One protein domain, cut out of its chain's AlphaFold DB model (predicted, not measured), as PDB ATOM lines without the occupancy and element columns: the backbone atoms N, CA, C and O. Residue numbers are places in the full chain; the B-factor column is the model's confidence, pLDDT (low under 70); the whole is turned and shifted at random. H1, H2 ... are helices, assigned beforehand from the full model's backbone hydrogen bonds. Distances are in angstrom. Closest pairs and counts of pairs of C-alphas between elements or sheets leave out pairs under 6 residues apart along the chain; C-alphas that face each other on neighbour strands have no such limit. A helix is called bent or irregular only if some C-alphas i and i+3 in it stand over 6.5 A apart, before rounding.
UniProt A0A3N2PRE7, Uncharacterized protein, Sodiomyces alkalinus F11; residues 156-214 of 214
ATOM      1  N   LEU A 156      41.746  58.958  70.009       93.19
ATOM      2  CA  LEU A 156      43.076  58.352  70.109       93.19
ATOM      3  C   LEU A 156      43.004  56.831  69.917       93.19
ATOM      4  O   LEU A 156      43.815  56.260  69.192       93.19
ATOM      5  N   LEU A 157      42.016  56.176  70.534       94.12
ATOM      6  CA  LEU A 157      41.801  54.735  70.381       94.12
ATOM      7  C   LEU A 157      41.461  54.361  68.935       94.12
ATOM      8  O   LEU A 157      41.974  53.366  68.426       94.12
ATOM      9  N   PHE A 158      40.643  55.174  68.264       95.06
ATOM     10  CA  PHE A 158      40.332  54.998  66.850       95.06
ATOM     11  C   PHE A 158      41.598  55.118  65.992       95.06
ATOM     12  O   PHE A 158      41.902  54.209  65.224       95.06
ATOM     13  N   LEU A 159      42.395  56.176  66.168       96.06
ATOM     14  CA  LEU A 159      43.650  56.354  65.428       96.06
ATOM     15  C   LEU A 159      44.630  55.198  65.654       96.06
ATOM     16  O   LEU A 159      45.196  54.682  64.691       96.06
ATOM     17  N   LEU A 160      44.789  54.747  66.901       96.31
ATOM     18  CA  LEU A 160      45.623  53.591  67.227       96.31
ATOM     19  C   LEU A 160      45.112  52.321  66.542       96.31
ATOM     20  O   LEU A 160      45.907  51.584  65.962       96.31
ATOM     21  N   PHE A 161      43.801  52.080  66.548       97.12
ATOM     22  CA  PHE A 161      43.207  50.930  65.871       97.12
ATOM     23  C   PHE A 161      43.511  50.931  64.367       97.12
ATOM     24  O   PHE A 161      43.995  49.927  63.843       97.12
ATOM     25  N   PHE A 162      43.293  52.054  63.675       95.75
ATOM     26  CA  PHE A 162      43.592  52.163  62.242       95.75
ATOM     27  C   PHE A 162      45.088  52.049  61.952       95.75
ATOM     28  O   PHE A 162      45.470  51.418  60.965       95.75
ATOM     29  N   PHE A 163      45.933  52.593  62.827       97.06
ATOM     30  CA  PHE A 163      47.376  52.437  62.725       97.06
ATOM     31  C   PHE A 163      47.775  50.957  62.803       97.06
ATOM     32  O   PHE A 163      48.394  50.444  61.871       97.06
ATOM     33  N   PHE A 164      47.351  50.231  63.841       97.50
ATOM     34  CA  PHE A 164      47.652  48.802  63.964       97.50
ATOM     35  C   PHE A 164      47.064  47.986  62.813       97.50
ATOM     36  O   PHE A 164      47.738  47.093  62.298       97.50
ATOM     37  N   LEU A 165      45.846  48.298  62.369       96.94
ATOM     38  CA  LEU A 165      45.233  47.645  61.217       96.94
ATOM     39  C   LEU A 165      46.077  47.840  59.948       96.94
ATOM     40  O   LEU A 165      46.341  46.869  59.242       96.94
ATOM     41  N   SER A 166      46.558  49.061  59.692       96.31
ATOM     42  CA  SER A 166      47.406  49.365  58.532       96.31
ATOM     43  C   SER A 166      48.736  48.605  58.562       96.31
ATOM     44  O   SER A 166      49.131  48.014  57.558       96.31
ATOM     45  N   VAL A 167      49.382  48.524  59.731       96.69
ATOM     46  CA  VAL A 167      50.643  47.790  59.912       96.69
ATOM     47  C   VAL A 167      50.436  46.291  59.688       96.69
ATOM     48  O   VAL A 167      51.241  45.656  59.008       96.69
ATOM     49  N   ASN A 168      49.343  45.718  60.201       95.25
ATOM     50  CA  ASN A 168      49.031  44.301  59.997       95.25
ATOM     51  C   ASN A 168      48.735  43.978  58.527       95.25
ATOM     52  O   ASN A 168      49.209  42.962  58.022       95.25
ATOM     53  N   LEU A 169      47.996  44.843  57.824       95.25
ATOM     54  CA  LEU A 169      47.737  44.677  56.392       95.25
ATOM     55  C   LEU A 169      49.032  44.749  55.576       95.25
ATOM     56  O   LEU A 169      49.238  43.925  54.685       95.25
ATOM     57  N   TRP A 170      49.926  45.679  55.911       95.62
ATOM     58  CA  TRP A 170      51.216  45.823  55.239       95.62
ATOM     59  C   TRP A 170      52.127  44.607  55.460       95.62
ATOM     60  O   TRP A 170      52.634  44.032  54.495       95.62
ATOM     61  N   LEU A 171      52.276  44.154  56.711       96.19
ATOM     62  CA  LEU A 171      53.051  42.951  57.038       96.19
ATOM     63  C   LEU A 171      52.452  41.691  56.398       96.19
ATOM     64  O   LEU A 171      53.192  40.856  55.877       96.19
ATOM     65  N   GLY A 172      51.121  41.568  56.385       93.94
ATOM     66  CA  GLY A 172      50.420  40.483  55.701       93.94
ATOM     67  C   GLY A 172      50.664  40.492  54.190       93.94
ATOM     68  O   GLY A 172      50.942  39.444  53.608       93.94
ATOM     69  N   GLY A 173      50.639  41.673  53.564       91.88
ATOM     70  CA  GLY A 173      50.951  41.852  52.146       91.88
ATOM     71  C   GLY A 173      52.388  41.459  51.800       91.88
ATOM     72  O   GLY A 173      52.606  40.705  50.851       91.88
ATOM     73  N   LEU A 174      53.366  41.891  52.603       94.12
ATOM     74  CA  LEU A 174      54.769  41.496  52.432       94.12
ATOM     75  C   LEU A 174      54.978  39.993  52.623       94.12
ATOM     76  O   LEU A 174      55.674  39.365  51.826       94.12
ATOM     77  N   GLY A 175      54.353  39.407  53.647       93.06
ATOM     78  CA  GLY A 175      54.409  37.968  53.893       93.06
ATOM     79  C   GLY A 175      53.826  37.167  52.730       93.06
ATOM     80  O   GLY A 175      54.439  36.202  52.272       93.06
ATOM     81  N   PHE A 176      52.685  37.602  52.191       90.50
ATOM     82  CA  PHE A 176      52.060  36.973  51.031       90.50
ATOM     83  C   PHE A 176      52.914  37.107  49.762       90.50
ATOM     84  O   PHE A 176      53.085  36.129  49.032       90.50
ATOM     85  N   ALA A 177      53.507  38.278  49.517       86.75
ATOM     86  CA  ALA A 177      54.409  38.499  48.388       86.75
ATOM     87  C   ALA A 177      55.674  37.630  48.481       86.75
ATOM     88  O   ALA A 177      56.050  36.976  47.507       86.75
ATOM     89  N   ALA A 178      56.294  37.557  49.662       91.06
ATOM     90  CA  ALA A 178      57.439  36.684  49.907       91.06
ATOM     91  C   ALA A 178      57.067  35.205  49.716       91.06
ATOM     92  O   ALA A 178      57.802  34.459  49.071       91.06
ATOM     93  N   TRP A 179      55.899  34.786  50.209       93.31
ATOM     94  CA  TRP A 179      55.395  33.428  50.010       93.31
ATOM     95  C   TRP A 179      55.170  33.096  48.525       93.31
ATOM     96  O   TRP A 179      55.564  32.019  48.066       93.31
ATOM     97  N   LEU A 180      54.609  34.022  47.742       87.69
ATOM     98  CA  LEU A 180      54.475  33.867  46.290       87.69
ATOM     99  C   LEU A 180      55.838  33.753  45.596       87.69
ATOM    100  O   LEU A 180      56.005  32.908  44.720       87.69
ATOM    101  N   LEU A 181      56.826  34.548  46.014       87.75
ATOM    102  CA  LEU A 181      58.182  34.496  45.464       87.75
ATOM    103  C   LEU A 181      58.853  33.142  45.750       87.75
ATOM    104  O   LEU A 181      59.422  32.523  44.851       87.75
ATOM    105  N   ILE A 182      58.734  32.642  46.984       87.38
ATOM    106  CA  ILE A 182      59.290  31.342  47.385       87.38
ATOM    107  C   ILE A 182      58.598  30.213  46.616       87.38
ATOM    108  O   ILE A 182      59.264  29.357  46.032       87.38
ATOM    109  N   THR A 183      57.267  30.220  46.551       83.56
ATOM    110  CA  THR A 183      56.521  29.192  45.811       83.56
ATOM    111  C   THR A 183      56.756  29.253  44.301       83.56
ATOM    112  O   THR A 183      56.711  28.210  43.648       83.56
ATOM    113  N   ALA A 184      57.058  30.426  43.738       77.94
ATOM    114  CA  ALA A 184      57.528  30.553  42.361       77.94
ATOM    115  C   ALA A 184      58.932  29.952  42.185       77.94
ATOM    116  O   ALA A 184      59.160  29.236  41.213       77.94
ATOM    117  N   SER A 185      59.841  30.170  43.143       83.81
ATOM    118  CA  SER A 185      61.220  29.661  43.077       83.81
ATOM    119  C   SER A 185      61.332  28.133  43.177       83.81
ATOM    120  O   SER A 185      62.253  27.546  42.618       83.81
ATOM    121  N   MET A 186      60.387  27.479  43.861       84.44
ATOM    122  CA  MET A 186      60.386  26.021  44.041       84.44
ATOM    123  C   MET A 186      59.698  25.256  42.904       84.44
ATOM    124  O   MET A 186      59.778  24.027  42.851       84.44
ATOM    125  N   ARG A 187      58.989  25.941  42.002       73.06
ATOM    126  CA  ARG A 187      58.286  25.283  40.896       73.06
ATOM    127  C   ARG A 187      59.214  25.090  39.702       73.06
ATOM    128  O   ARG A 187      59.996  25.963  39.348       73.06
ATOM    129  N   SER A 188      59.081  23.927  39.063       70.06
ATOM    130  CA  SER A 188      59.765  23.593  37.813       70.06
ATOM    131  C   SER A 188      59.586  24.716  36.778       70.06
ATOM    132  O   SER A 188      58.463  25.214  36.628       70.06
ATOM    133  N   PRO A 189      60.640  25.082  36.020       63.75
ATOM    134  CA  PRO A 189      60.586  26.142  35.011       63.75
ATOM    135  C   PRO A 189      59.492  25.930  33.948       63.75
ATOM    136  O   PRO A 189      59.085  26.878  33.284       63.75
ATOM    137  N   ALA A 190      58.938  24.720  33.831       66.44
ATOM    138  CA  ALA A 190      57.795  24.428  32.970       66.44
ATOM    139  C   ALA A 190      56.458  25.066  33.426       66.44
ATOM    140  O   ALA A 190      55.519  25.118  32.635       66.44
ATOM    141  N   GLN A 191      56.338  25.551  34.671       66.38
ATOM    142  CA  GLN A 191      55.089  26.122  35.215       66.38
ATOM    143  C   GLN A 191      55.009  27.660  35.167       66.38
ATOM    144  O   GLN A 191      53.933  28.219  35.393       66.38
ATOM    145  N   LEU A 192      56.100  28.346  34.807       63.75
ATOM    146  CA  LEU A 192      56.132  29.794  34.550       63.75
ATOM    147  C   LEU A 192      55.028  30.306  33.594       63.75
ATOM    148  O   LEU A 192      54.395  31.310  33.926       63.75
ATOM    149  N   PRO A 193      54.693  29.636  32.470       69.12
ATOM    150  CA  PRO A 193      53.697  30.174  31.536       69.12
ATOM    151  C   PRO A 193      52.250  30.164  32.066       69.12
ATOM    152  O   PRO A 193      51.408  30.902  31.555       69.12
ATOM    153  N   LEU A 194      51.927  29.361  33.089       73.31
ATOM    154  CA  LEU A 194      50.593  29.369  33.714       73.31
ATOM    155  C   LEU A 194      50.404  30.579  34.637       73.31
ATOM    156  O   LEU A 194      49.316  31.155  34.670       73.31
ATOM    157  N   PHE A 195      51.464  30.981  35.342       65.25
ATOM    158  CA  PHE A 195      51.457  32.177  36.186       65.25
ATOM    159  C   PHE A 195      51.360  33.454  35.360       65.25
ATOM    160  O   PHE A 195      50.584  34.345  35.710       65.25
ATOM    161  N   ASP A 196      52.062  33.497  34.229       71.50
ATOM    162  CA  ASP A 196      52.016  34.640  33.321       71.50
ATOM    163  C   ASP A 196      50.590  34.843  32.771       71.50
ATOM    164  O   ASP A 196      50.038  35.937  32.824       71.50
ATOM    165  N   ARG A 197      49.879  33.769  32.398       73.88
ATOM    166  CA  ARG A 197      48.469  33.878  31.965       73.88
ATOM    167  C   ARG A 197      47.510  34.346  33.064       73.88
ATOM    168  O   ARG A 197      46.503  34.979  32.750       73.88
ATOM    169  N   PHE A 198      47.783  34.031  34.331       70.25
ATOM    170  CA  PHE A 198      46.919  34.427  35.448       70.25
ATOM    171  C   PHE A 198      47.103  35.901  35.831       70.25
ATOM    172  O   PHE A 198      46.107  36.599  36.022       70.25
ATOM    173  N   PHE A 199      48.347  36.388  35.890       65.44
ATOM    174  CA  PHE A 199      48.647  37.796  36.185       65.44
ATOM    175  C   PHE A 199      48.265  38.735  35.038       65.44
ATOM    176  O   PHE A 199      47.742  39.824  35.279       65.44
ATOM    177  N   TRP A 200      48.446  38.289  33.796       64.88
ATOM    178  CA  TRP A 200      48.050  39.047  32.608       64.88
ATOM    179  C   TRP A 200      46.583  38.848  32.225       64.88
ATOM    180  O   TRP A 200      46.117  39.412  31.235       64.88
ATOM    181  N   SER A 201      45.824  38.082  33.016       74.62
ATOM    182  CA  SER A 201      44.384  37.983  32.833       74.62
ATOM    183  C   SER A 201      43.751  39.361  33.066       74.62
ATOM    184  O   SER A 201      43.791  39.876  34.192       74.62
ATOM    185  N   PRO A 202      43.092  39.954  32.051       71.94
ATOM    186  CA  PRO A 202      42.498  41.290  32.152       71.94
ATOM    187  C   PRO A 202      41.370  41.367  33.191       71.94
ATOM    188  O   PRO A 202      40.912  42.454  33.530       71.94
ATOM    189  N   ARG A 203      40.917  40.222  33.722       71.12
ATOM    190  CA  ARG A 203      39.907  40.152  34.784       71.12
ATOM    191  C   ARG A 203      40.488  40.266  36.196       71.12
ATOM    192  O   ARG A 203      39.792  40.759  37.076       71.12
ATOM    193  N   LEU A 204      41.731  39.831  36.420       64.62
ATOM    194  CA  LEU A 204      42.376  39.839  37.746       64.62
ATOM    195  C   LEU A 204      43.342  41.018  37.928       64.62
ATOM    196  O   LEU A 204      43.467  41.532  39.040       64.62
ATOM    197  N   SER A 205      43.937  41.500  36.834       63.81
ATOM    198  CA  SER A 205      44.775  42.705  36.788       63.81
ATOM    199  C   SER A 205      44.163  43.931  37.499       63.81
ATOM    200  O   SER A 205      44.837  44.493  38.365       63.81
ATOM    201  N   PRO A 206      42.894  44.331  37.255       62.81
ATOM    202  CA  PRO A 206      42.346  45.535  37.877       62.81
ATOM    203  C   PRO A 206      42.099  45.380  39.379       62.81
ATOM    204  O   PRO A 206      42.243  46.358  40.099       62.81
ATOM    205  N   LEU A 207      41.774  44.178  39.874       65.81
ATOM    206  CA  LEU A 207      41.610  43.920  41.312       65.81
ATOM    207  C   LEU A 207      42.957  43.954  42.043       65.81
ATOM    208  O   LEU A 207      43.051  44.528  43.122       65.81
ATOM    209  N   CYS A 208      44.005  43.394  41.434       66.94
ATOM    210  CA  CYS A 208      45.356  43.420  41.994       66.94
ATOM    211  C   CYS A 208      45.934  44.845  41.999       66.94
ATOM    212  O   CYS A 208      46.478  45.287  43.009       66.94
ATOM    213  N   LEU A 209      45.730  45.601  40.913       64.31
ATOM    214  CA  LEU A 209      46.088  47.020  40.831       64.31
ATOM    215  C   LEU A 209      45.286  47.882  41.815       64.31
ATOM    216  O   LEU A 209      45.860  48.773  42.431       64.31
ATOM    217  N   LEU A 210      43.995  47.601  42.023       68.12
ATOM    218  CA  LEU A 210      43.180  48.304  43.022       68.12
ATOM    219  C   LEU A 210      43.701  48.090  44.443       68.12
ATOM    220  O   LEU A 210      43.743  49.050  45.211       68.12
ATOM    221  N   VAL A 211      44.120  46.865  44.773       69.56
ATOM    222  CA  VAL A 211      44.712  46.532  46.080       69.56
ATOM    223  C   VAL A 211      46.094  47.166  46.253       69.56
ATOM    224  O   VAL A 211      46.392  47.632  47.342       69.56
ATOM    225  N   LEU A 212      46.916  47.238  45.202       61.25
ATOM    226  CA  LEU A 212      48.239  47.882  45.252       61.25
ATOM    227  C   LEU A 212      48.186  49.421  45.227       61.25
ATOM    228  O   LEU A 212      49.163  50.068  45.587       61.25
ATOM    229  N   SER A 213      47.079  50.015  44.774       64.88
ATOM    230  CA  SER A 213      46.907  51.475  44.664       64.88
ATOM    231  C   SER A 213      46.407  52.169  45.939       64.88
ATOM    232  O   SER A 213      46.204  53.385  45.922       64.88
ATOM    233  N   ARG A 214      46.153  51.415  47.013       60.16
ATOM    234  CA  ARG A 214      45.634  51.909  48.295       60.16
ATOM    235  C   ARG A 214      46.548  51.525  49.442       60.16
ATOM    236  O   ARG A 214      46.566  52.313  50.410       60.16
TER     237      ARG A 214
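What this domain is: This is residues 156 to 214 of the 214 residues of an uncharacterized protein of Sodiomyces alkalinus F11 (UniProt A0A3N2PRE7). An open hook: one long helix, H1, makes the long axis, and beyond its last residue the chain folds back through the short helices H2 and H3, leaving an empty gap between H1 and H3. The printed part has 59 residues and is all helix, in the order H1, H2, H3, with no named strand. It is only just extended, close to loose: radius of gyration of the C-alphas 15.7 A, spans 52 by 26 by 10 A.

How they stand to each other: H1, residues 156 to 185, and H2, residues 189 to 199, are close but not clearly touching; their closest C-alphas, of Ala 184 and Leu 192, are 8.0 A apart. They run opposite ways at a tilt of 38 degrees, only just steep. H2 is irregular: C-alphas 190 and 193 are 7.2 A apart. H3, residues 205 to 212, is about perpendicular to H2, at 84 degrees, and close but not clearly touching; the closest C-alphas, of Phe 199 and Ser 205, are 6.3 A apart. H1 and H3 are apart. Every O i to N i+4 pair is within hydrogen-bond range in H1 and H3, 4 of 7 in H2.

Where its parts are: H1 begins at C-alpha 156 (43.076, 58.352, 70.109) and is 43.4 A long; H2 is 16.7 A. H3, 10.5 A, ends at C-alpha 212 (48.239, 47.882, 45.252).

The domain as a whole: The C-alphas farthest apart, of Leu 156 and Ala 190, are 52.4 A apart. There is no cut, and both links are tight. The pLDDT is under 70 at residues 189 to 193, 195, 199 to 200 and 204 to 214.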